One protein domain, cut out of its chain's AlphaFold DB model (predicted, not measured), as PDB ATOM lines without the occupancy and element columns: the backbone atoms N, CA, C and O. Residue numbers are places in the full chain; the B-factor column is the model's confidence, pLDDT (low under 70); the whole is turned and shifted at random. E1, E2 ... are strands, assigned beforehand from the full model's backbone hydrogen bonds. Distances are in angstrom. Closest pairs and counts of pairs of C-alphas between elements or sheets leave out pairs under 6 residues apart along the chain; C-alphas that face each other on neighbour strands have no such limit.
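AT A GLANCE: This is residues 281 to 437 of the 811 residues of the protein "Pectate_lyase_3 domain-containing protein" of Janthinobacterium sp. CG23_2 (UniProt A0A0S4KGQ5). What shape is this? With little regular structure, the chain winds in stacked turns, a solenoid walled by three parallel sheets, ordered E1-E4-E7-E10-E13-E16, E2-E5-E8-E11-E14 and E3-E6-E9-E12-E15. What builds it? The 157 printed residues hold 59 in 16 named strands, E1 to E16 in order, and no named helix: all strand. It is compact, with radius of gyration of the C-alphas 15.1 A and spans 49 by 36 by 30 A.

IN THESE COORDINATES: Where does the largest sheet begin? E1, residues 282 to 284, begins at C-alpha (-30.378, -72.517, 18.324). Which other strands? E3 is residues 299 to 302, E4 305 to 307, and E14 398 to 402, 13.3 A long, ending at C-alpha (-4.530, -89.461, 5.860); others are passed over.

HOW THE PARTS SIT: What pairs? E1 and E4 are parallel at 10 degrees, N 283 and O 305 being 2.8 A apart. Where are corners? E3 runs on into E4 at 86 degrees.

THE WHOLE: How large? The farthest C-alphas, Thr 408 and Arg 437, are 55.2 A apart. Any weak places? The printed part has no cut; 39 residues have pLDDT under 70, among them residues 400 to 415, which hold the long link from E14 to E15, residues 403 to 414.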
ATOM      1  N   ASN A 281     -30.208 -70.158  13.997       98.25
ATOM      2  CA  ASN A 281     -30.825 -71.244  14.756       98.25
ATOM      3  C   ASN A 281     -30.143 -71.448  16.111       98.25
ATOM      4  O   ASN A 281     -28.961 -71.136  16.287       98.25
ATOM      5  N   LEU A 282     -30.889 -72.025  17.050       98.50
ATOM      6  CA  LEU A 282     -30.378 -72.517  18.324       98.50
ATOM      7  C   LEU A 282     -30.418 -74.046  18.331       98.50
ATOM      8  O   LEU A 282     -31.494 -74.643  18.341       98.50
ATOM      9  N   PHE A 283     -29.246 -74.669  18.388       98.81
ATOM     10  CA  PHE A 283     -29.100 -76.107  18.558       98.81
ATOM     11  C   PHE A 283     -28.631 -76.434  19.971       98.81
ATOM     12  O   PHE A 283     -27.663 -75.858  20.475       98.81
ATOM     13  N   GLN A 284     -29.330 -77.362  20.614       98.38
ATOM     14  CA  GLN A 284     -29.087 -77.766  21.989       98.38
ATOM     15  C   GLN A 284     -28.976 -79.284  22.060       98.38
ATOM     16  O   GLN A 284     -29.970 -79.997  21.888       98.38
ATOM     17  N   ARG A 285     -27.770 -79.759  22.391       98.00
ATOM     18  CA  ARG A 285     -27.480 -81.163  22.712       98.00
ATOM     19  C   ARG A 285     -27.856 -82.132  21.590       98.00
ATOM     20  O   ARG A 285     -28.419 -83.196  21.848       98.00
ATOM     21  N   SER A 286     -27.535 -81.791  20.342       98.38
ATOM     22  CA  SER A 286     -27.694 -82.758  19.259       98.38
ATOM     23  C   SER A 286     -26.800 -83.973  19.491       98.38
ATOM     24  O   SER A 286     -25.597 -83.827  19.727       98.38
ATOM     25  N   THR A 287     -27.380 -85.174  19.430       97.00
ATOM     26  CA  THR A 287     -26.666 -86.406  19.812       97.00
ATOM     27  C   THR A 287     -25.702 -86.901  18.734       97.00
ATOM     28  O   THR A 287     -24.793 -87.666  19.039       97.00
ATOM     29  N   PHE A 288     -25.848 -86.432  17.487       96.19
ATOM     30  CA  PHE A 288     -24.911 -86.703  16.395       96.19
ATOM     31  C   PHE A 288     -24.258 -85.425  15.850       96.19
ATOM     32  O   PHE A 288     -23.034 -85.295  15.895       96.19
ATOM     33  N   ALA A 289     -25.050 -84.483  15.331       97.31
ATOM     34  CA  ALA A 289     -24.562 -83.192  14.841       97.31
ATOM     35  C   ALA A 289     -25.711 -82.191  14.699       97.31
ATOM     36  O   ALA A 289     -26.825 -82.587  14.365       97.31
ATOM     37  N   ASP A 290     -25.444 -80.900  14.859       98.69
ATOM     38  CA  ASP A 290     -26.448 -79.876  14.535       98.69
ATOM     39  C   ASP A 290     -26.760 -79.888  13.040       98.69
ATOM     40  O   ASP A 290     -27.921 -79.854  12.631       98.69
ATOM     41  N   ILE A 291     -25.709 -79.989  12.226       97.12
ATOM     42  CA  ILE A 291     -25.791 -79.972  10.772       97.12
ATOM     43  C   ILE A 291     -24.992 -81.147  10.211       97.12
ATOM     44  O   ILE A 291     -23.798 -81.293  10.490       97.12
ATOM     45  N   HIS A 292     -25.654 -81.989   9.416       93.31
ATOM     46  CA  HIS A 292     -25.056 -83.175   8.803       93.31
ATOM     47  C   HIS A 292     -25.164 -83.118   7.276       93.31
ATOM     48  O   HIS A 292     -26.247 -83.247   6.709       93.31
ATOM     49  N   VAL A 293     -24.027 -82.928   6.612       89.19
ATOM     50  CA  VAL A 293     -23.935 -82.807   5.156       89.19
ATOM     51  C   VAL A 293     -23.405 -84.106   4.551       89.19
ATOM     52  O   VAL A 293     -22.365 -84.604   4.971       89.19
ATOM     53  N   GLY A 294     -24.124 -84.658   3.575       81.25
ATOM     54  CA  GLY A 294     -23.831 -85.914   2.892       81.25
ATOM     55  C   GLY A 294     -23.154 -85.669   1.553       81.25
ATOM     56  O   GLY A 294     -21.928 -85.662   1.463       81.25
ATOM     57  N   THR A 295     -23.959 -85.461   0.511       71.81
ATOM     58  CA  THR A 295     -23.479 -84.973  -0.786       71.81
ATOM     59  C   THR A 295     -23.209 -83.475  -0.732       71.81
ATOM     60  O   THR A 295     -23.774 -82.737   0.077       71.81
ATOM     61  N   VAL A 296     -22.288 -83.027  -1.583       63.59
ATOM     62  CA  VAL A 296     -21.725 -81.676  -1.536       63.59
ATOM     63  C   VAL A 296     -22.308 -80.803  -2.639       63.59
ATOM     64  O   VAL A 296     -21.803 -80.750  -3.760       63.59
ATOM     65  N   ARG A 297     -23.373 -80.076  -2.296       75.69
ATOM     66  CA  ARG A 297     -23.701 -78.793  -2.933       75.69
ATOM     67  C   ARG A 297     -23.038 -77.665  -2.129       75.69
ATOM     68  O   ARG A 297     -22.245 -77.936  -1.229       75.69
ATOM     69  N   TRP A 298     -23.266 -76.401  -2.483       84.94
ATOM     70  CA  TRP A 298     -22.839 -75.315  -1.597       84.94
ATOM     71  C   TRP A 298     -23.793 -75.289  -0.399       84.94
ATOM     72  O   TRP A 298     -25.003 -75.444  -0.564       84.94
ATOM     73  N   HIS A 299     -23.246 -75.139   0.801       88.88
ATOM     74  CA  HIS A 299     -24.027 -75.074   2.033       88.88
ATOM     75  C   HIS A 299     -23.539 -73.908   2.876       88.88
ATOM     76  O   HIS A 299     -22.333 -73.645   2.948       88.88
ATOM     77  N   SER A 300     -24.473 -73.239   3.542       92.06
ATOM     78  CA  SER A 300     -24.160 -72.086   4.374       92.06
ATOM     79  C   SER A 300     -24.800 -72.173   5.749       92.06
ATOM     80  O   SER A 300     -25.909 -72.675   5.940       92.06
ATOM     81  N   MET A 301     -24.053 -71.683   6.729       95.25
ATOM     82  CA  MET A 301     -24.400 -71.688   8.136       95.25
ATOM     83  C   MET A 301     -24.068 -70.313   8.700       95.25
ATOM     84  O   MET A 301     -22.895 -70.021   8.957       95.25
ATOM     85  N   HIS A 302     -25.066 -69.445   8.864       94.69
ATOM     86  CA  HIS A 302     -24.862 -68.085   9.369       94.69
ATOM     87  C   HIS A 302     -25.511 -67.887  10.742       94.69
ATOM     88  O   HIS A 302     -26.671 -68.226  10.951       94.69
ATOM     89  N   ASN A 303     -24.793 -67.260  11.674       95.44
ATOM     90  CA  ASN A 303     -25.342 -66.757  12.936       95.44
ATOM     91  C   ASN A 303     -25.987 -67.813  13.856       95.44
ATOM     92  O   ASN A 303     -26.774 -67.458  14.733       95.44
ATOM     93  N   ASN A 304     -25.663 -69.096  13.692       98.25
ATOM     94  CA  ASN A 304     -26.218 -70.150  14.538       98.25
ATOM     95  C   ASN A 304     -25.509 -70.210  15.891       98.25
ATOM     96  O   ASN A 304     -24.328 -69.868  16.014       98.25
ATOM     97  N   VAL A 305     -26.218 -70.705  16.902       98.50
ATOM     98  CA  VAL A 305     -25.659 -71.012  18.218       98.50
ATOM     99  C   VAL A 305     -25.821 -72.499  18.492       98.50
ATOM    100  O   VAL A 305     -26.930 -73.019  18.474       98.50
ATOM    101  N   SER A 306     -24.703 -73.163  18.761       98.62
ATOM    102  CA  SER A 306     -24.630 -74.572  19.141       98.62
ATOM    103  C   SER A 306     -24.207 -74.677  20.594       98.62
ATOM    104  O   SER A 306     -23.220 -74.043  20.981       98.62
ATOM    105  N   VAL A 307     -24.923 -75.451  21.410       97.88
ATOM    106  CA  VAL A 307     -24.546 -75.693  22.806       97.88
ATOM    107  C   VAL A 307     -24.678 -77.161  23.190       97.88
ATOM    108  O   VAL A 307     -25.752 -77.759  23.112       97.88
ATOM    109  N   GLY A 308     -23.567 -77.745  23.644       95.56
ATOM    110  CA  GLY A 308     -23.531 -79.120  24.149       95.56
ATOM    111  C   GLY A 308     -23.801 -80.203  23.101       95.56
ATOM    112  O   GLY A 308     -23.987 -81.358  23.471       95.56
ATOM    113  N   SER A 309     -23.857 -79.854  21.816       97.56
ATOM    114  CA  SER A 309     -24.013 -80.816  20.728       97.56
ATOM    115  C   SER A 309     -22.724 -81.584  20.480       97.56
ATOM    116  O   SER A 309     -21.628 -81.037  20.630       97.56
ATOM    117  N   GLN A 310     -22.851 -82.841  20.048       95.88
ATOM    118  CA  GLN A 310     -21.708 -83.704  19.746       95.88
ATOM    119  C   GLN A 310     -20.753 -83.039  18.746       95.88
ATOM    120  O   GLN A 310     -19.539 -83.068  18.938       95.88
ATOM    121  N   ARG A 311     -21.308 -82.413  17.701       95.44
ATOM    122  CA  ARG A 311     -20.610 -81.558  16.732       95.44
ATOM    123  C   ARG A 311     -21.566 -80.480  16.226       95.44
ATOM    124  O   ARG A 311     -22.769 -80.718  16.145       95.44
ATOM    125  N   PHE A 312     -21.029 -79.333  15.823       97.94
ATOM    126  CA  PHE A 312     -21.798 -78.337  15.077       97.94
ATOM    127  C   PHE A 312     -21.972 -78.774  13.619       97.94
ATOM    128  O   PHE A 312     -23.083 -78.813  13.101       97.94
ATOM    129  N   LEU A 313     -20.877 -79.169  12.965       95.50
ATOM    130  CA  LEU A 313     -20.895 -79.617  11.576       95.50
ATOM    131  C   LEU A 313     -20.251 -80.993  11.437       95.50
ATOM    132  O   LEU A 313     -19.105 -81.195  11.845       95.50
ATOM    133  N   HIS A 314     -20.968 -81.905  10.788       92.81
ATOM    134  CA  HIS A 314     -20.424 -83.133  10.227       92.81
ATOM    135  C   HIS A 314     -20.647 -83.125   8.716       92.81
ATOM    136  O   HIS A 314     -21.784 -83.221   8.271       92.81
ATOM    137  N   ALA A 315     -19.589 -83.012   7.920       88.56
ATOM    138  CA  ALA A 315     -19.662 -83.230   6.479       88.56
ATOM    139  C   ALA A 315     -19.008 -84.572   6.131       88.56
ATOM    140  O   ALA A 315     -17.825 -84.770   6.418       88.56
ATOM    141  N   ASN A 316     -19.776 -85.477   5.522       83.00
ATOM    142  CA  ASN A 316     -19.334 -86.804   5.108       83.00
ATOM    143  C   ASN A 316     -18.173 -86.738   4.114       83.00
ATOM    144  O   ASN A 316     -17.885 -85.715   3.482       83.00
ATOM    145  N   LEU A 317     -17.517 -87.884   3.955       76.38
ATOM    146  CA  LEU A 317     -16.560 -88.092   2.885       76.38
ATOM    147  C   LEU A 317     -17.305 -88.167   1.541       76.38
ATOM    148  O   LEU A 317     -17.966 -89.159   1.253       76.38
ATOM    149  N   ALA A 318     -17.204 -87.109   0.735       66.12
ATOM    150  CA  ALA A 318     -17.942 -86.965  -0.527       66.12
ATOM    151  C   ALA A 318     -17.035 -86.974  -1.779       66.12
ATOM    152  O   ALA A 318     -17.417 -86.486  -2.845       66.12
ATOM    153  N   GLY A 319     -15.814 -87.502  -1.648       62.81
ATOM    154  CA  GLY A 319     -14.843 -87.604  -2.741       62.81
ATOM    155  C   GLY A 319     -14.414 -86.248  -3.332       62.81
ATOM    156  O   GLY A 319     -14.383 -85.223  -2.645       62.81
ATOM    157  N   ARG A 320     -14.069 -86.242  -4.631       59.94
ATOM    158  CA  ARG A 320     -13.390 -85.118  -5.321       59.94
ATOM    159  C   ARG A 320     -14.302 -83.949  -5.711       59.94
ATOM    160  O   ARG A 320     -13.807 -82.957  -6.245       59.94
ATOM    161  N   ASN A 321     -15.605 -84.044  -5.452       59.69
ATOM    162  CA  ASN A 321     -16.620 -83.099  -5.938       59.69
ATOM    163  C   ASN A 321     -16.991 -82.019  -4.905       59.69
ATOM    164  O   ASN A 321     -18.132 -81.576  -4.851       59.69
ATOM    165  N   GLY A 322     -16.046 -81.604  -4.057       67.00
ATOM    166  CA  GLY A 322     -16.294 -80.646  -2.975       67.00
ATOM    167  C   GLY A 322     -16.760 -79.278  -3.477       67.00
ATOM    168  O   GLY A 322     -16.160 -78.675  -4.368       67.00
ATOM    169  N   ARG A 323     -17.839 -78.788  -2.870       76.12
ATOM    170  CA  ARG A 323     -18.365 -77.430  -3.032       76.12
ATOM    171  C   ARG A 323     -18.141 -76.645  -1.735       76.12
ATOM    172  O   ARG A 323     -17.755 -77.216  -0.714       76.12
ATOM    173  N   ALA A 324     -18.349 -75.331  -1.789       82.00
ATOM    174  CA  ALA A 324     -18.068 -74.454  -0.661       82.00
ATOM    175  C   ALA A 324     -18.957 -74.760   0.559       82.00
ATOM    176  O   ALA A 324     -20.178 -74.885   0.440       82.00
ATOM    177  N   LEU A 325     -18.328 -74.824   1.732       88.62
ATOM    178  CA  LEU A 325     -18.988 -74.805   3.035       88.62
ATOM    179  C   LEU A 325     -18.711 -73.454   3.689       88.62
ATOM    180  O   LEU A 325     -17.551 -73.115   3.929       88.62
ATOM    181  N   ILE A 326     -19.756 -72.683   3.975       91.19
ATOM    182  CA  ILE A 326     -19.626 -71.304   4.461       91.19
ATOM    183  C   ILE A 326     -20.169 -71.211   5.878       91.19
ATOM    184  O   ILE A 326     -21.361 -71.372   6.117       91.19
ATOM    185  N   LEU A 327     -19.293 -70.929   6.834       94.50
ATOM    186  CA  LEU A 327     -19.631 -70.736   8.238       94.50
ATOM    187  C   LEU A 327     -19.371 -69.275   8.585       94.50
ATOM    188  O   LEU A 327     -18.221 -68.839   8.644       94.50
ATOM    189  N   LYS A 328     -20.424 -68.507   8.845       94.75
ATOM    190  CA  LYS A 328     -20.308 -67.087   9.187       94.75
ATOM    191  C   LYS A 328     -20.930 -66.792  10.541       94.75
ATOM    192  O   LYS A 328     -22.107 -67.056  10.757       94.75
ATOM    193  N   ASN A 329     -20.162 -66.175  11.432       95.88
ATOM    194  CA  ASN A 329     -20.629 -65.647  12.710       95.88
ATOM    195  C   ASN A 329     -21.398 -66.673  13.573       95.88
ATOM    196  O   ASN A 329     -22.300 -66.312  14.325       95.88
ATOM    197  N   ASN A 330     -21.067 -67.963  13.457       98.00
ATOM    198  CA  ASN A 330     -21.631 -68.991  14.328       98.00
ATOM    199  C   ASN A 330     -20.921 -68.971  15.680       98.00
ATOM    200  O   ASN A 330     -19.735 -68.643  15.768       98.00
ATOM    201  N   ARG A 331     -21.629 -69.384  16.730       97.69
ATOM    202  CA  ARG A 331     -21.077 -69.522  18.075       97.69
ATOM    203  C   ARG A 331     -21.278 -70.941  18.592       97.69
ATOM    204  O   ARG A 331     -22.401 -71.362  18.843       97.69
ATOM    205  N   ILE A 332     -20.173 -71.655  18.768       97.44
ATOM    206  CA  ILE A 332     -20.142 -73.057  19.185       97.44
ATOM    207  C   ILE A 332     -19.673 -73.118  20.636       97.44
ATOM    208  O   ILE A 332     -18.578 -72.653  20.957       97.44
ATOM    209  N   LEU A 333     -20.508 -73.664  21.518       95.81
ATOM    210  CA  LEU A 333     -20.341 -73.611  22.965       95.81
ATOM    211  C   LEU A 333     -20.277 -75.018  23.565       95.81
ATOM    212  O   LEU A 333     -21.238 -75.781  23.484       95.81
ATOM    213  N   ASN A 334     -19.180 -75.323  24.261       88.75
ATOM    214  CA  ASN A 334     -19.051 -76.504  25.120       88.75
ATOM    215  C   ASN A 334     -19.387 -77.833  24.407       88.75
ATOM    216  O   ASN A 334     -20.182 -78.621  24.912       88.75
ATOM    217  N   HIS A 335     -18.783 -78.079  23.242       85.94
ATOM    218  CA  HIS A 335     -18.783 -79.414  22.622       85.94
ATOM    219  C   HIS A 335     -18.111 -80.458  23.552       85.94
ATOM    220  O   HIS A 335     -17.389 -80.055  24.468       85.94
ATOM    221  N   PRO A 336     -18.303 -81.778  23.355       87.88
ATOM    222  CA  PRO A 336     -17.619 -82.803  24.150       87.88
ATOM    223  C   PRO A 336     -16.088 -82.699  24.080       87.88
ATOM    224  O   PRO A 336     -15.528 -82.310  23.054       87.88
ATOM    225  N   VAL A 337     -15.410 -83.060  25.176       83.44
ATOM    226  CA  VAL A 337     -13.949 -82.894  25.356       83.44
ATOM    227  C   VAL A 337     -13.107 -83.619  24.305       83.44
ATOM    228  O   VAL A 337     -12.037 -83.141  23.936       83.44
ATOM    229  N   ASP A 338     -13.608 -84.743  23.810       81.06
ATOM    230  CA  ASP A 338     -12.973 -85.675  22.882       81.06
ATOM    231  C   ASP A 338     -13.529 -85.566  21.453       81.06
ATOM    232  O   ASP A 338     -13.197 -86.378  20.589       81.06
ATOM    233  N   SER A 339     -14.357 -84.553  21.174       85.62
ATOM    234  CA  SER A 339     -14.975 -84.373  19.864       85.62
ATOM    235  C   SER A 339     -14.568 -83.082  19.177       85.62
ATOM    236  O   SER A 339     -14.531 -82.017  19.788       85.62
ATOM    237  N   SER A 340     -14.320 -83.180  17.873       89.81
ATOM    238  CA  SER A 340     -14.069 -82.029  17.009       89.81
ATOM    239  C   SER A 340     -15.408 -81.385  16.628       89.81
ATOM    240  O   SER A 340     -16.211 -82.053  15.960       89.81
ATOM    241  N   PRO A 341     -15.666 -80.112  16.990       93.12
ATOM    242  CA  PRO A 341     -16.939 -79.447  16.712       93.12
ATOM    243  C   PRO A 341     -17.211 -79.275  15.215       93.12
ATOM    244  O   PRO A 341     -18.372 -79.175  14.818       93.12
ATOM    245  N   ILE A 342     -16.164 -79.246  14.386       93.19
ATOM    246  CA  ILE A 342     -16.262 -79.200  12.929       93.19
ATOM    247  C   ILE A 342     -15.523 -80.410  12.358       93.19
ATOM    248  O   ILE A 342     -14.323 -80.581  12.578       93.19
ATOM    249  N   PHE A 343     -16.244 -81.246  11.614       89.38
ATOM    250  CA  PHE A 343     -15.696 -82.372  10.865       89.38
ATOM    251  C   PHE A 343     -15.969 -82.206   9.371       89.38
ATOM    252  O   PHE A 343     -17.107 -81.945   8.976       89.38
ATOM    253  N   ILE A 344     -14.935 -82.381   8.546       84.12
ATOM    254  CA  ILE A 344     -15.012 -82.215   7.094       84.12
ATOM    255  C   ILE A 344     -14.352 -83.399   6.388       84.12
ATOM    256  O   ILE A 344     -13.145 -83.606   6.491       84.12
ATOM    257  N   GLY A 345     -15.145 -84.162   5.640       76.56
ATOM    258  CA  GLY A 345     -14.673 -85.223   4.749       76.56
ATOM    259  C   GLY A 345     -14.616 -84.832   3.267       76.56
ATOM    260  O   GLY A 345     -14.229 -85.648   2.437       76.56
ATOM    261  N   ASN A 346     -15.018 -83.614   2.898       73.31
ATOM    262  CA  ASN A 346     -15.006 -83.155   1.508       73.31
ATOM    263  C   ASN A 346     -13.789 -82.271   1.183       73.31
ATOM    264  O   ASN A 346     -13.068 -81.823   2.075       73.31
ATOM    265  N   VAL A 347     -13.560 -82.009  -0.110       68.94
ATOM    266  CA  VAL A 347     -12.449 -81.163  -0.589       68.94
ATOM    267  C   VAL A 347     -12.737 -79.651  -0.537       68.94
ATOM    268  O   VAL A 347     -11.857 -78.864  -0.873       68.94
ATOM    269  N   GLY A 348     -13.911 -79.203  -0.083       68.69
ATOM    270  CA  GLY A 348     -14.180 -77.784   0.187       68.69
ATOM    271  C   GLY A 348     -14.183 -76.852  -1.045       68.69
ATOM    272  O   GLY A 348     -14.372 -77.319  -2.171       68.69
ATOM    273  N   PRO A 349     -13.977 -75.531  -0.859       78.94
ATOM    274  CA  PRO A 349     -13.338 -74.917   0.310       78.94
ATOM    275  C   PRO A 349     -14.251 -74.744   1.534       78.94
ATOM    276  O   PRO A 349     -15.448 -74.501   1.399       78.94
ATOM    277  N   LEU A 350     -13.665 -74.801   2.732       85.00
ATOM    278  CA  LEU A 350     -14.272 -74.301   3.967       85.00
ATOM    279  C   LEU A 350     -13.947 -72.812   4.122       85.00
ATOM    280  O   LEU A 350     -12.779 -72.424   4.183       85.00
ATOM    281  N   VAL A 351     -14.977 -71.988   4.255       87.94
ATOM    282  CA  VAL A 351     -14.869 -70.547   4.486       87.94
ATOM    283  C   VAL A 351     -15.454 -70.232   5.858       87.94
ATOM    284  O   VAL A 351     -16.649 -70.401   6.073       87.94
ATOM    285  N   MET A 352     -14.625 -69.768   6.793       90.81
ATOM    286  CA  MET A 352     -15.042 -69.392   8.146       90.81
ATOM    287  C   MET A 352     -14.801 -67.907   8.406       90.81
ATOM    288  O   MET A 352     -13.653 -67.465   8.451       90.81
ATOM    289  N   ILE A 353     -15.873 -67.152   8.639       91.94
ATOM    290  CA  ILE A 353     -15.841 -65.702   8.854       91.94
ATOM    291  C   ILE A 353     -16.433 -65.372  10.227       91.94
ATOM    292  O   ILE A 353     -17.597 -65.669  10.481       91.94
ATOM    293  N   ASP A 354     -15.651 -64.745  11.105       94.50
ATOM    294  CA  ASP A 354     -16.063 -64.206  12.410       94.50
ATOM    295  C   ASP A 354     -16.768 -65.223  13.345       94.50
ATOM    296  O   ASP A 354     -17.567 -64.853  14.206       94.50
ATOM    297  N   ASN A 355     -16.480 -66.524  13.212       96.44
ATOM    298  CA  ASN A 355     -17.036 -67.549  14.103       96.44
ATOM    299  C   ASN A 355     -16.369 -67.520  15.482       96.44
ATOM    300  O   ASN A 355     -15.205 -67.141  15.629       96.44
ATOM    301  N   GLN A 356     -17.098 -67.989  16.489       96.56
ATOM    302  CA  GLN A 356     -16.655 -68.073  17.876       96.56
ATOM    303  C   GLN A 356     -16.745 -69.520  18.364       96.56
ATOM    304  O   GLN A 356     -17.819 -70.117  18.321       96.56
ATOM    305  N   ILE A 357     -15.641 -70.087  18.852       95.12
ATOM    306  CA  ILE A 357     -15.607 -71.465  19.362       95.12
ATOM    307  C   ILE A 357     -15.084 -71.477  20.799       95.12
ATOM    308  O   ILE A 357     -13.900 -71.240  21.049       95.12
ATOM    309  N   LEU A 358     -15.986 -71.765  21.738       93.88
ATOM    310  CA  LEU A 358     -15.693 -71.999  23.150       93.88
ATOM    311  C   LEU A 358     -15.555 -73.507  23.386       93.88
ATOM    312  O   LEU A 358     -16.551 -74.217  23.551       93.88
ATOM    313  N   SER A 359     -14.316 -73.989  23.424       89.38
ATOM    314  CA  SER A 359     -13.994 -75.378  23.772       89.38
ATOM    315  C   SER A 359     -14.363 -75.681  25.226       89.38
ATOM    316  O   SER A 359     -14.359 -74.767  26.054       89.38
ATOM    317  N   PRO A 360     -14.645 -76.934  25.611       88.25
ATOM    318  CA  PRO A 360     -14.719 -77.320  27.021       88.25
ATOM    319  C   PRO A 360     -13.334 -77.243  27.691       88.25
ATOM    320  O   PRO A 360     -12.297 -77.201  27.025       88.25
ATOM    321  N   VAL A 361     -13.299 -77.203  29.025       85.44
ATOM    322  CA  VAL A 361     -12.034 -77.323  29.772       85.44
ATOM    323  C   VAL A 361     -11.448 -78.712  29.517       85.44
ATOM    324  O   VAL A 361     -12.168 -79.702  29.595       85.44
ATOM    325  N   GLY A 362     -10.152 -78.783  29.204       83.62
ATOM    326  CA  GLY A 362      -9.474 -80.052  28.938       83.62
ATOM    327  C   GLY A 362      -9.757 -80.658  27.560       83.62
ATOM    328  O   GLY A 362      -9.477 -81.836  27.378       83.62
ATOM    329  N   ALA A 363     -10.287 -79.884  26.603       83.44
ATOM    330  CA  ALA A 363     -10.483 -80.344  25.227       83.44
ATOM    331  C   ALA A 363      -9.199 -80.966  24.642       83.44
ATOM    332  O   ALA A 363      -8.120 -80.362  24.717       83.44
ATOM    333  N   THR A 364      -9.325 -82.164  24.068       80.69
ATOM    334  CA  THR A 364      -8.217 -82.958  23.511       80.69
ATOM    335  C   THR A 364      -8.269 -83.077  21.988       80.69
ATOM    336  O   THR A 364      -7.230 -83.277  21.361       80.69
ATOM    337  N   ALA A 365      -9.451 -82.933  21.387       81.25
ATOM    338  CA  ALA A 365      -9.648 -82.994  19.942       81.25
ATOM    339  C   ALA A 365      -9.323 -81.655  19.242       81.25
ATOM    340  O   ALA A 365      -9.455 -80.588  19.853       81.25
ATOM    341  N   PRO A 366      -8.930 -81.680  17.952       85.69
ATOM    342  CA  PRO A 366      -8.791 -80.466  17.151       85.69
ATOM    343  C   PRO A 366     -10.145 -79.771  16.946       85.69
ATOM    344  O   PRO A 366     -11.186 -80.422  16.894       85.69
ATOM    345  N   LEU A 367     -10.147 -78.446  16.767       87.62
ATOM    346  CA  LEU A 367     -11.396 -77.716  16.494       87.62
ATOM    347  C   LEU A 367     -11.967 -78.048  15.112       87.62
ATOM    348  O   LEU A 367     -13.180 -78.184  14.951       87.62
ATOM    349  N   ILE A 368     -11.080 -78.189  14.129       87.56
ATOM    350  CA  ILE A 368     -11.409 -78.577  12.762       87.56
ATOM    351  C   ILE A 368     -10.698 -79.895  12.468       87.56
ATOM    352  O   ILE A 368      -9.468 -79.960  12.414       87.56
ATOM    353  N   GLN A 369     -11.476 -80.949  12.265       86.19
ATOM    354  CA  GLN A 369     -10.967 -82.245  11.843       86.19
ATOM    355  C   GLN A 369     -11.288 -82.471  10.375       86.19
ATOM    356  O   GLN A 369     -12.449 -82.411   9.973       86.19
ATOM    357  N   GLN A 370     -10.261 -82.783   9.595       80.19
ATOM    358  CA  GLN A 370     -10.402 -83.108   8.188       80.19
ATOM    359  C   GLN A 370      -9.981 -84.552   7.934       80.19
ATOM    360  O   GLN A 370      -8.875 -84.960   8.297       80.19
ATOM    361  N   SER A 371     -10.862 -85.327   7.309       76.00
ATOM    362  CA  SER A 371     -10.570 -86.702   6.907       76.00
ATOM    363  C   SER A 371     -10.215 -86.742   5.426       76.00
ATOM    364  O   SER A 371     -11.049 -86.393   4.596       76.00
ATOM    365  N   ASN A 372      -9.000 -87.195   5.105       69.75
ATOM    366  CA  ASN A 372      -8.468 -87.250   3.745       69.75
ATOM    367  C   ASN A 372      -8.250 -88.695   3.270       69.75
ATOM    368  O   ASN A 372      -7.788 -89.557   4.025       69.75
ATOM    369  N   ASN A 373      -8.489 -88.940   1.984       64.56
ATOM    370  CA  ASN A 373      -8.111 -90.164   1.265       64.56
ATOM    371  C   ASN A 373      -7.744 -89.831  -0.201       64.56
ATOM    372  O   ASN A 373      -7.780 -88.661  -0.583       64.56
ATOM    373  N   ALA A 374      -7.431 -90.825  -1.040       62.41
ATOM    374  CA  ALA A 374      -7.145 -90.643  -2.474       62.41
ATOM    375  C   ALA A 374      -8.239 -89.869  -3.218       62.41
ATOM    376  O   ALA A 374      -7.970 -89.189  -4.214       62.41
ATOM    377  N   GLU A 375      -9.485 -89.993  -2.772       59.00
ATOM    378  CA  GLU A 375     -10.646 -89.339  -3.366       59.00
ATOM    379  C   GLU A 375     -10.906 -87.946  -2.776       59.00
ATOM    380  O   GLU A 375     -11.589 -87.146  -3.393       59.00
ATOM    381  N   ALA A 376     -10.331 -87.603  -1.629       63.16
ATOM    382  CA  ALA A 376     -10.423 -86.295  -0.999       63.16
ATOM    383  C   ALA A 376      -9.048 -85.921  -0.414       63.16
ATOM    384  O   ALA A 376      -8.838 -86.033   0.795       63.16
ATOM    385  N   PRO A 377      -8.075 -85.509  -1.254       58.59
ATOM    386  CA  PRO A 377      -6.687 -85.340  -0.821       58.59
ATOM    387  C   PRO A 377      -6.480 -84.129   0.104       58.59
ATOM    388  O   PRO A 377      -5.467 -84.057   0.797       58.59
ATOM    389  N   GLY A 378      -7.437 -83.194   0.138       63.53
ATOM    390  CA  GLY A 378      -7.467 -82.104   1.104       63.53
ATOM    391  C   GLY A 378      -8.454 -80.974   0.775       63.53
ATOM    392  O   GLY A 378      -8.787 -80.729  -0.388       63.53
ATOM    393  N   SER A 379      -8.906 -80.258   1.805       67.31
ATOM    394  CA  SER A 379      -9.749 -79.066   1.710       67.31
ATOM    395  C   SER A 379      -8.929 -77.776   1.661       67.31
ATOM    396  O   SER A 379      -7.901 -77.636   2.323       67.31
ATOM    397  N   GLY A 380      -9.388 -76.804   0.869       73.56
ATOM    398  CA  GLY A 380      -8.939 -75.414   1.006       73.56
ATOM    399  C   GLY A 380      -9.665 -74.781   2.189       73.56
ATOM    400  O   GLY A 380     -10.876 -74.946   2.294       73.56
ATOM    401  N   ILE A 381      -8.958 -74.087   3.079       78.75
ATOM    402  CA  ILE A 381      -9.560 -73.498   4.281       78.75
ATOM    403  C   ILE A 381      -9.183 -72.022   4.377       78.75
ATOM    404  O   ILE A 381      -8.003 -71.667   4.360       78.75
ATOM    405  N   VAL A 382     -10.191 -71.166   4.529       81.19
ATOM    406  CA  VAL A 382     -10.030 -69.728   4.773       81.19
ATOM    407  C   VAL A 382     -10.648 -69.391   6.117       81.19
ATOM    408  O   VAL A 382     -11.844 -69.588   6.319       81.19
ATOM    409  N   LEU A 383      -9.837 -68.854   7.025       85.62
ATOM    410  CA  LEU A 383     -10.277 -68.393   8.336       85.62
ATOM    411  C   LEU A 383     -10.085 -66.876   8.413       85.62
ATOM    412  O   LEU A 383      -8.953 -66.410   8.323       85.62
ATOM    413  N   VAL A 384     -11.167 -66.118   8.589       86.69
ATOM    414  CA  VAL A 384     -11.169 -64.651   8.730       86.69
ATOM    415  C   VAL A 384     -11.822 -64.265  10.053       86.69
ATOM    416  O   VAL A 384     -12.961 -64.645  10.299       86.69
ATOM    417  N   GLY A 385     -11.118 -63.532  10.914       89.62
ATOM    418  CA  GLY A 385     -11.683 -62.901  12.116       89.62
ATOM    419  C   GLY A 385     -12.219 -63.839  13.206       89.62
ATOM    420  O   GLY A 385     -12.842 -63.379  14.163       89.62
ATOM    421  N   ASN A 386     -12.002 -65.152  13.091       92.81
ATOM    422  CA  ASN A 386     -12.548 -66.121  14.041       92.81
ATOM    423  C   ASN A 386     -11.908 -65.964  15.432       92.81
ATOM    424  O   ASN A 386     -10.720 -65.655  15.560       92.81
ATOM    425  N   LYS A 387     -12.682 -66.228  16.487       94.00
ATOM    426  CA  LYS A 387     -12.225 -66.246  17.883       94.00
ATOM    427  C   LYS A 387     -12.353 -67.651  18.445       94.00
ATOM    428  O   LYS A 387     -13.436 -68.233  18.439       94.00
ATOM    429  N   VAL A 388     -11.265 -68.190  18.971       91.50
ATOM    430  CA  VAL A 388     -11.240 -69.540  19.548       91.50
ATOM    431  C   VAL A 388     -10.636 -69.513  20.942       91.50
ATOM    432  O   VAL A 388      -9.777 -68.686  21.232       91.50
ATOM    433  N   THR A 389     -11.064 -70.404  21.830       88.81
ATOM    434  CA  THR A 389     -10.372 -70.598  23.112       88.81
ATOM    435  C   THR A 389      -9.209 -71.571  22.984       88.81
ATOM    436  O   THR A 389      -9.217 -72.432  22.111       88.81
ATOM    437  N   VAL A 390      -8.234 -71.465  23.890       68.00
ATOM    438  CA  VAL A 390      -7.094 -72.388  23.996       68.00
ATOM    439  C   VAL A 390      -7.621 -73.808  24.258       68.00
ATOM    440  O   VAL A 390      -8.082 -74.107  25.361       68.00
ATOM    441  N   ALA A 391      -7.564 -74.679  23.246       58.16
ATOM    442  CA  ALA A 391      -7.466 -76.120  23.476       58.16
ATOM    443  C   ALA A 391      -6.175 -76.369  24.272       58.16
ATOM    444  O   ALA A 391      -5.266 -75.544  24.186       58.16
ATOM    445  N   ASN A 392      -6.071 -77.440  25.068       53.03
ATOM    446  CA  ASN A 392      -4.830 -77.758  25.797       53.03
ATOM    447  C   ASN A 392      -3.589 -77.466  24.932       53.03
ATOM    448  O   ASN A 392      -3.634 -77.741  23.737       53.03
ATOM    449  N   ALA A 393      -2.501 -76.946  25.514       50.62
ATOM    450  CA  ALA A 393      -1.334 -76.382  24.808       50.62
ATOM    451  C   ALA A 393      -0.654 -77.273  23.728       50.62
ATOM    452  O   ALA A 393       0.302 -76.828  23.101       50.62
ATOM    453  N   GLY A 394      -1.132 -78.503  23.489       47.28
ATOM    454  CA  GLY A 394      -0.709 -79.406  22.415       47.28
ATOM    455  C   GLY A 394      -1.784 -79.862  21.407       47.28
ATOM    456  O   GLY A 394      -1.425 -80.582  20.480       47.28
ATOM    457  N   ALA A 395      -3.069 -79.498  21.530       56.28
ATOM    458  CA  ALA A 395      -4.094 -79.873  20.541       56.28
ATOM    459  C   ALA A 395      -4.139 -78.846  19.390       56.28
ATOM    460  O   ALA A 395      -4.323 -77.651  19.646       56.28
ATOM    461  N   PRO A 396      -3.971 -79.259  18.119       65.31
ATOM    462  CA  PRO A 396      -3.906 -78.311  17.016       65.31
ATOM    463  C   PRO A 396      -5.295 -77.754  16.679       65.31
ATOM    464  O   PRO A 396      -6.303 -78.450  16.766       65.31
ATOM    465  N   LEU A 397      -5.353 -76.500  16.215       73.50
ATOM    466  CA  LEU A 397      -6.581 -75.889  15.681       73.50
ATOM    467  C   LEU A 397      -7.198 -76.738  14.554       73.50
ATOM    468  O   LEU A 397      -8.418 -76.819  14.417       73.50
ATOM    469  N   PHE A 398      -6.332 -77.376  13.770       75.31
ATOM    470  CA  PHE A 398      -6.666 -78.187  12.615       75.31
ATOM    471  C   PHE A 398      -5.869 -79.495  12.636       75.31
ATOM    472  O   PHE A 398      -4.655 -79.464  12.842       75.31
ATOM    473  N   ALA A 399      -6.517 -80.625  12.348       71.69
ATOM    474  CA  ALA A 399      -5.824 -81.879  12.055       71.69
ATOM    475  C   ALA A 399      -6.378 -82.529  10.782       71.69
ATOM    476  O   ALA A 399      -7.583 -82.760  10.673       71.69
ATOM    477  N   GLY A 400      -5.482 -82.859   9.849       63.16
ATOM    478  CA  GLY A 400      -5.780 -83.695   8.689       63.16
ATOM    479  C   GLY A 400      -5.333 -85.131   8.947       63.16
ATOM    480  O   GLY A 400      -4.166 -85.358   9.262       63.16
ATOM    481  N   THR A 401      -6.230 -86.104   8.817       59.28
ATOM    482  CA  THR A 401      -5.879 -87.530   8.891       59.28
ATOM    483  C   THR A 401      -5.822 -88.121   7.488       59.28
ATOM    484  O   THR A 401      -6.817 -88.065   6.771       59.28
ATOM    485  N   HIS A 402      -4.681 -88.698   7.104       55.50
ATOM    486  CA  HIS A 402      -4.530 -89.461   5.860       55.50
ATOM    487  C   HIS A 402      -4.718 -90.959   6.131       55.50
ATOM    488  O   HIS A 402      -4.216 -91.467   7.137       55.50
ATOM    489  N   SER A 403      -5.383 -91.679   5.221       49.12
ATOM    490  CA  SER A 403      -5.365 -93.147   5.249       49.12
ATOM    491  C   SER A 403      -3.913 -93.664   5.157       49.12
ATOM    492  O   SER A 403      -3.161 -93.198   4.294       49.12
ATOM    493  N   PRO A 404      -3.488 -94.631   5.997       44.47
ATOM    494  CA  PRO A 404      -2.119 -95.157   6.003       44.47
ATOM    495  C   PRO A 404      -1.628 -95.713   4.658       44.47
ATOM    496  O   PRO A 404      -0.418 -95.767   4.443       44.47
ATOM    497  N   SER A 405      -2.545 -96.105   3.766       48.88
ATOM    498  CA  SER A 405      -2.268 -96.720   2.462       48.88
ATOM    499  C   SER A 405      -1.913 -95.734   1.338       48.88
ATOM    500  O   SER A 405      -1.618 -96.180   0.236       48.88
ATOM    501  N   ASP A 406      -1.945 -94.421   1.585       50.19
ATOM    502  CA  ASP A 406      -2.064 -93.403   0.522       50.19
ATOM    503  C   ASP A 406      -1.034 -92.260   0.622       50.19
ATOM    504  O   ASP A 406      -1.257 -91.122   0.211       50.19
ATOM    505  N   ARG A 407       0.125 -92.543   1.229       47.38
ATOM    506  CA  ARG A 407       1.177 -91.548   1.532       47.38
ATOM    507  C   ARG A 407       1.884 -90.953   0.301       47.38
ATOM    508  O   ARG A 407       2.831 -90.192   0.475       47.38
ATOM    509  N   THR A 408       1.494 -91.307  -0.922       44.28
ATOM    510  CA  THR A 408       2.235 -90.967  -2.150       44.28
ATOM    511  C   THR A 408       1.797 -89.663  -2.815       44.28
ATOM    512  O   THR A 408       2.489 -89.211  -3.724       44.28
ATOM    513  N   VAL A 409       0.719 -89.011  -2.357       43.91
ATOM    514  CA  VAL A 409       0.303 -87.697  -2.877       43.91
ATOM    515  C   VAL A 409       0.422 -86.621  -1.786       43.91
ATOM    516  O   VAL A 409      -0.491 -86.458  -0.975       43.91
ATOM    517  N   PRO A 410       1.521 -85.847  -1.747       40.44
ATOM    518  CA  PRO A 410       1.586 -84.647  -0.929       40.44
ATOM    519  C   PRO A 410       0.694 -83.575  -1.566       40.44
ATOM    520  O   PRO A 410       1.055 -82.982  -2.578       40.44
ATOM    521  N   GLN A 411      -0.479 -83.320  -0.987       50.22
ATOM    522  CA  GLN A 411      -1.258 -82.112  -1.272       50.22
ATOM    523  C   GLN A 411      -1.307 -81.288   0.017       50.22
ATOM    524  O   GLN A 411      -1.923 -81.724   0.993       50.22
ATOM    525  N   PRO A 412      -0.629 -80.132   0.088       47.59
ATOM    526  CA  PRO A 412      -0.725 -79.278   1.258       47.59
ATOM    527  C   PRO A 412      -2.161 -78.754   1.361       47.59
ATOM    528  O   PRO A 412      -2.690 -78.180   0.408       47.59
ATOM    529  N   ASN A 413      -2.803 -78.922   2.521       51.69
ATOM    530  CA  ASN A 413      -4.016 -78.162   2.812       51.69
ATOM    531  C   ASN A 413      -3.661 -76.672   2.684       51.69
ATOM    532  O   ASN A 413      -2.787 -76.177   3.398       51.69
ATOM    533  N   LEU A 414      -4.313 -75.960   1.763       60.47
ATOM    534  CA  LEU A 414      -4.147 -74.516   1.609       60.47
ATOM    535  C   LEU A 414      -4.936 -73.833   2.728       60.47
ATOM    536  O   LEU A 414      -6.101 -73.473   2.555       60.47
ATOM    537  N   LEU A 415      -4.307 -73.731   3.896       67.44
ATOM    538  CA  LEU A 415      -4.854 -73.072   5.074       67.44
ATOM    539  C   LEU A 415      -4.413 -71.609   5.087       67.44
ATOM    540  O   LEU A 415      -3.227 -71.307   5.205       67.44
ATOM    541  N   THR A 416      -5.378 -70.700   4.976       72.25
ATOM    542  CA  THR A 416      -5.125 -69.259   4.962       72.25
ATOM    543  C   THR A 416      -5.749 -68.600   6.183       72.25
ATOM    544  O   THR A 416      -6.962 -68.678   6.389       72.25
ATOM    545  N   PHE A 417      -4.914 -67.927   6.975       74.31
ATOM    546  CA  PHE A 417      -5.333 -67.190   8.162       74.31
ATOM    547  C   PHE A 417      -5.339 -65.690   7.910       74.31
ATOM    548  O   PHE A 417      -4.301 -65.061   7.689       74.31
ATOM    549  N   TYR A 418      -6.508 -65.102   8.079       78.31
ATOM    550  CA  TYR A 418      -6.692 -63.681   8.259       78.31
ATOM    551  C   TYR A 418      -7.235 -63.492   9.676       78.31
ATOM    552  O   TYR A 418      -8.198 -64.146  10.060       78.31
ATOM    553  N   ASP A 419      -6.523 -62.696  10.485       82.88
ATOM    554  CA  ASP A 419      -6.974 -62.137  11.778       82.88
ATOM    555  C   ASP A 419      -7.730 -63.069  12.758       82.88
ATOM    556  O   ASP A 419      -8.455 -62.601  13.632       82.88
ATOM    557  N   THR A 420      -7.518 -64.386  12.671       86.31
ATOM    558  CA  THR A 420      -8.061 -65.377  13.608       86.31
ATOM    559  C   THR A 420      -7.253 -65.345  14.900       86.31
ATOM    560  O   THR A 420      -6.021 -65.362  14.870       86.31
ATOM    561  N   THR A 421      -7.936 -65.286  16.041       89.50
ATOM    562  CA  THR A 421      -7.314 -65.042  17.347       89.50
ATOM    563  C   THR A 421      -7.697 -66.096  18.371       89.50
ATOM    564  O   THR A 421      -8.829 -66.581  18.421       89.50
ATOM    565  N   THR A 422      -6.731 -66.426  19.225       89.62
ATOM    566  CA  THR A 422      -6.995 -67.185  20.445       89.62
ATOM    567  C   THR A 422      -7.332 -66.209  21.566       89.62
ATOM    568  O   THR A 422      -6.593 -65.251  21.788       89.62
ATOM    569  N   VAL A 423      -8.443 -66.433  22.263       92.19
ATOM    570  CA  VAL A 423      -8.963 -65.548  23.312       92.19
ATOM    571  C   VAL A 423      -9.193 -66.310  24.625       92.19
ATOM    572  O   VAL A 423      -9.409 -67.526  24.608       92.19
ATOM    573  N   PRO A 424      -9.176 -65.631  25.790       90.75
ATOM    574  CA  PRO A 424      -9.594 -66.238  27.052       90.75
ATOM    575  C   PRO A 424     -11.045 -66.728  26.984       90.75
ATOM    576  O   PRO A 424     -11.875 -66.118  26.311       90.75
ATOM    577  N   ARG A 425     -11.390 -67.773  27.749       90.75
ATOM    578  CA  ARG A 425     -12.752 -68.348  27.766       90.75
ATOM    579  C   ARG A 425     -13.856 -67.308  27.977       90.75
ATOM    580  O   ARG A 425     -14.862 -67.350  27.282       90.75
ATOM    581  N   GLY A 426     -13.647 -66.360  28.895       91.25
ATOM    582  CA  GLY A 426     -14.620 -65.305  29.209       91.25
ATOM    583  C   GLY A 426     -14.869 -64.292  28.083       91.25
ATOM    584  O   GLY A 426     -15.823 -63.529  28.170       91.25
ATOM    585  N   ALA A 427     -14.050 -64.281  27.024       94.25
ATOM    586  CA  ALA A 427     -14.242 -63.402  25.872       94.25
ATOM    587  C   ALA A 427     -15.306 -63.915  24.884       94.25
ATOM    588  O   ALA A 427     -15.749 -63.149  24.027       94.25
ATOM    589  N   ILE A 428     -15.707 -65.189  24.982       95.94
ATOM    590  CA  ILE A 428     -16.792 -65.769  24.183       95.94
ATOM    591  C   ILE A 428     -18.041 -65.870  25.072       95.94
ATOM    592  O   ILE A 428     -18.039 -66.646  26.030       95.94
ATOM    593  N   PRO A 429     -19.120 -65.113  24.791       94.25
ATOM    594  CA  PRO A 429     -20.298 -65.112  25.650       94.25
ATOM    595  C   PRO A 429     -21.040 -66.451  25.585       94.25
ATOM    596  O   PRO A 429     -21.356 -66.927  24.496       94.25
ATOM    597  N   SER A 430     -21.405 -67.014  26.734       92.44
ATOM    598  CA  SER A 430     -22.203 -68.248  26.832       92.44
ATOM    599  C   SER A 430     -23.721 -68.018  26.793       92.44
ATOM    600  O   SER A 430     -24.486 -68.980  26.813       92.44
ATOM    601  N   VAL A 431     -24.170 -66.758  26.737       94.00
ATOM    602  CA  VAL A 431     -25.596 -66.401  26.682       94.00
ATOM    603  C   VAL A 431     -26.244 -66.951  25.414       94.00
ATOM    604  O   VAL A 431     -25.770 -66.678  24.313       94.00
ATOM    605  N   LEU A 432     -27.327 -67.710  25.556       95.06
ATOM    606  CA  LEU A 432     -28.080 -68.237  24.419       95.06
ATOM    607  C   LEU A 432     -28.937 -67.132  23.775       95.06
ATOM    608  O   LEU A 432     -29.360 -66.206  24.471       95.06
ATOM    609  N   PRO A 433     -29.168 -67.182  22.452       91.62
ATOM    610  CA  PRO A 433     -29.994 -66.197  21.774       91.62
ATOM    611  C   PRO A 433     -31.462 -66.368  22.179       91.62
ATOM    612  O   PRO A 433     -31.948 -67.488  22.326       91.62
ATOM    613  N   ALA A 434     -32.179 -65.255  22.309       89.62
ATOM    614  CA  ALA A 434     -33.634 -65.283  22.303       89.62
ATOM    615  C   ALA A 434     -34.098 -65.370  20.846       89.62
ATOM    616  O   ALA A 434     -33.820 -64.467  20.056       89.62
ATOM    617  N   LEU A 435     -34.772 -66.461  20.489       89.81
ATOM    618  CA  LEU A 435     -35.370 -66.593  19.166       89.81
ATOM    619  C   LEU A 435     -36.648 -65.747  19.067       89.81
ATOM    620  O   LEU A 435     -37.306 -65.500  20.087       89.81
ATOM    621  N   PRO A 436     -37.026 -65.300  17.857       89.94
ATOM    622  CA  PRO A 436     -38.281 -64.595  17.646       89.94
ATOM    623  C   PRO A 436     -39.472 -65.402  18.177       89.94
ATOM    624  O   PRO A 436     -39.572 -66.613  17.987       89.94
ATOM    625  N   ARG A 437     -40.391 -64.716  18.858       88.69
ATOM    626  CA  ARG A 437     -41.611 -65.335  19.386       88.69
ATOM    627  C   ARG A 437     -42.581 -65.695  18.261       88.69
ATOM    628  O   ARG A 437     -42.634 -64.998  17.250       88.69
TER     629      ARG A 437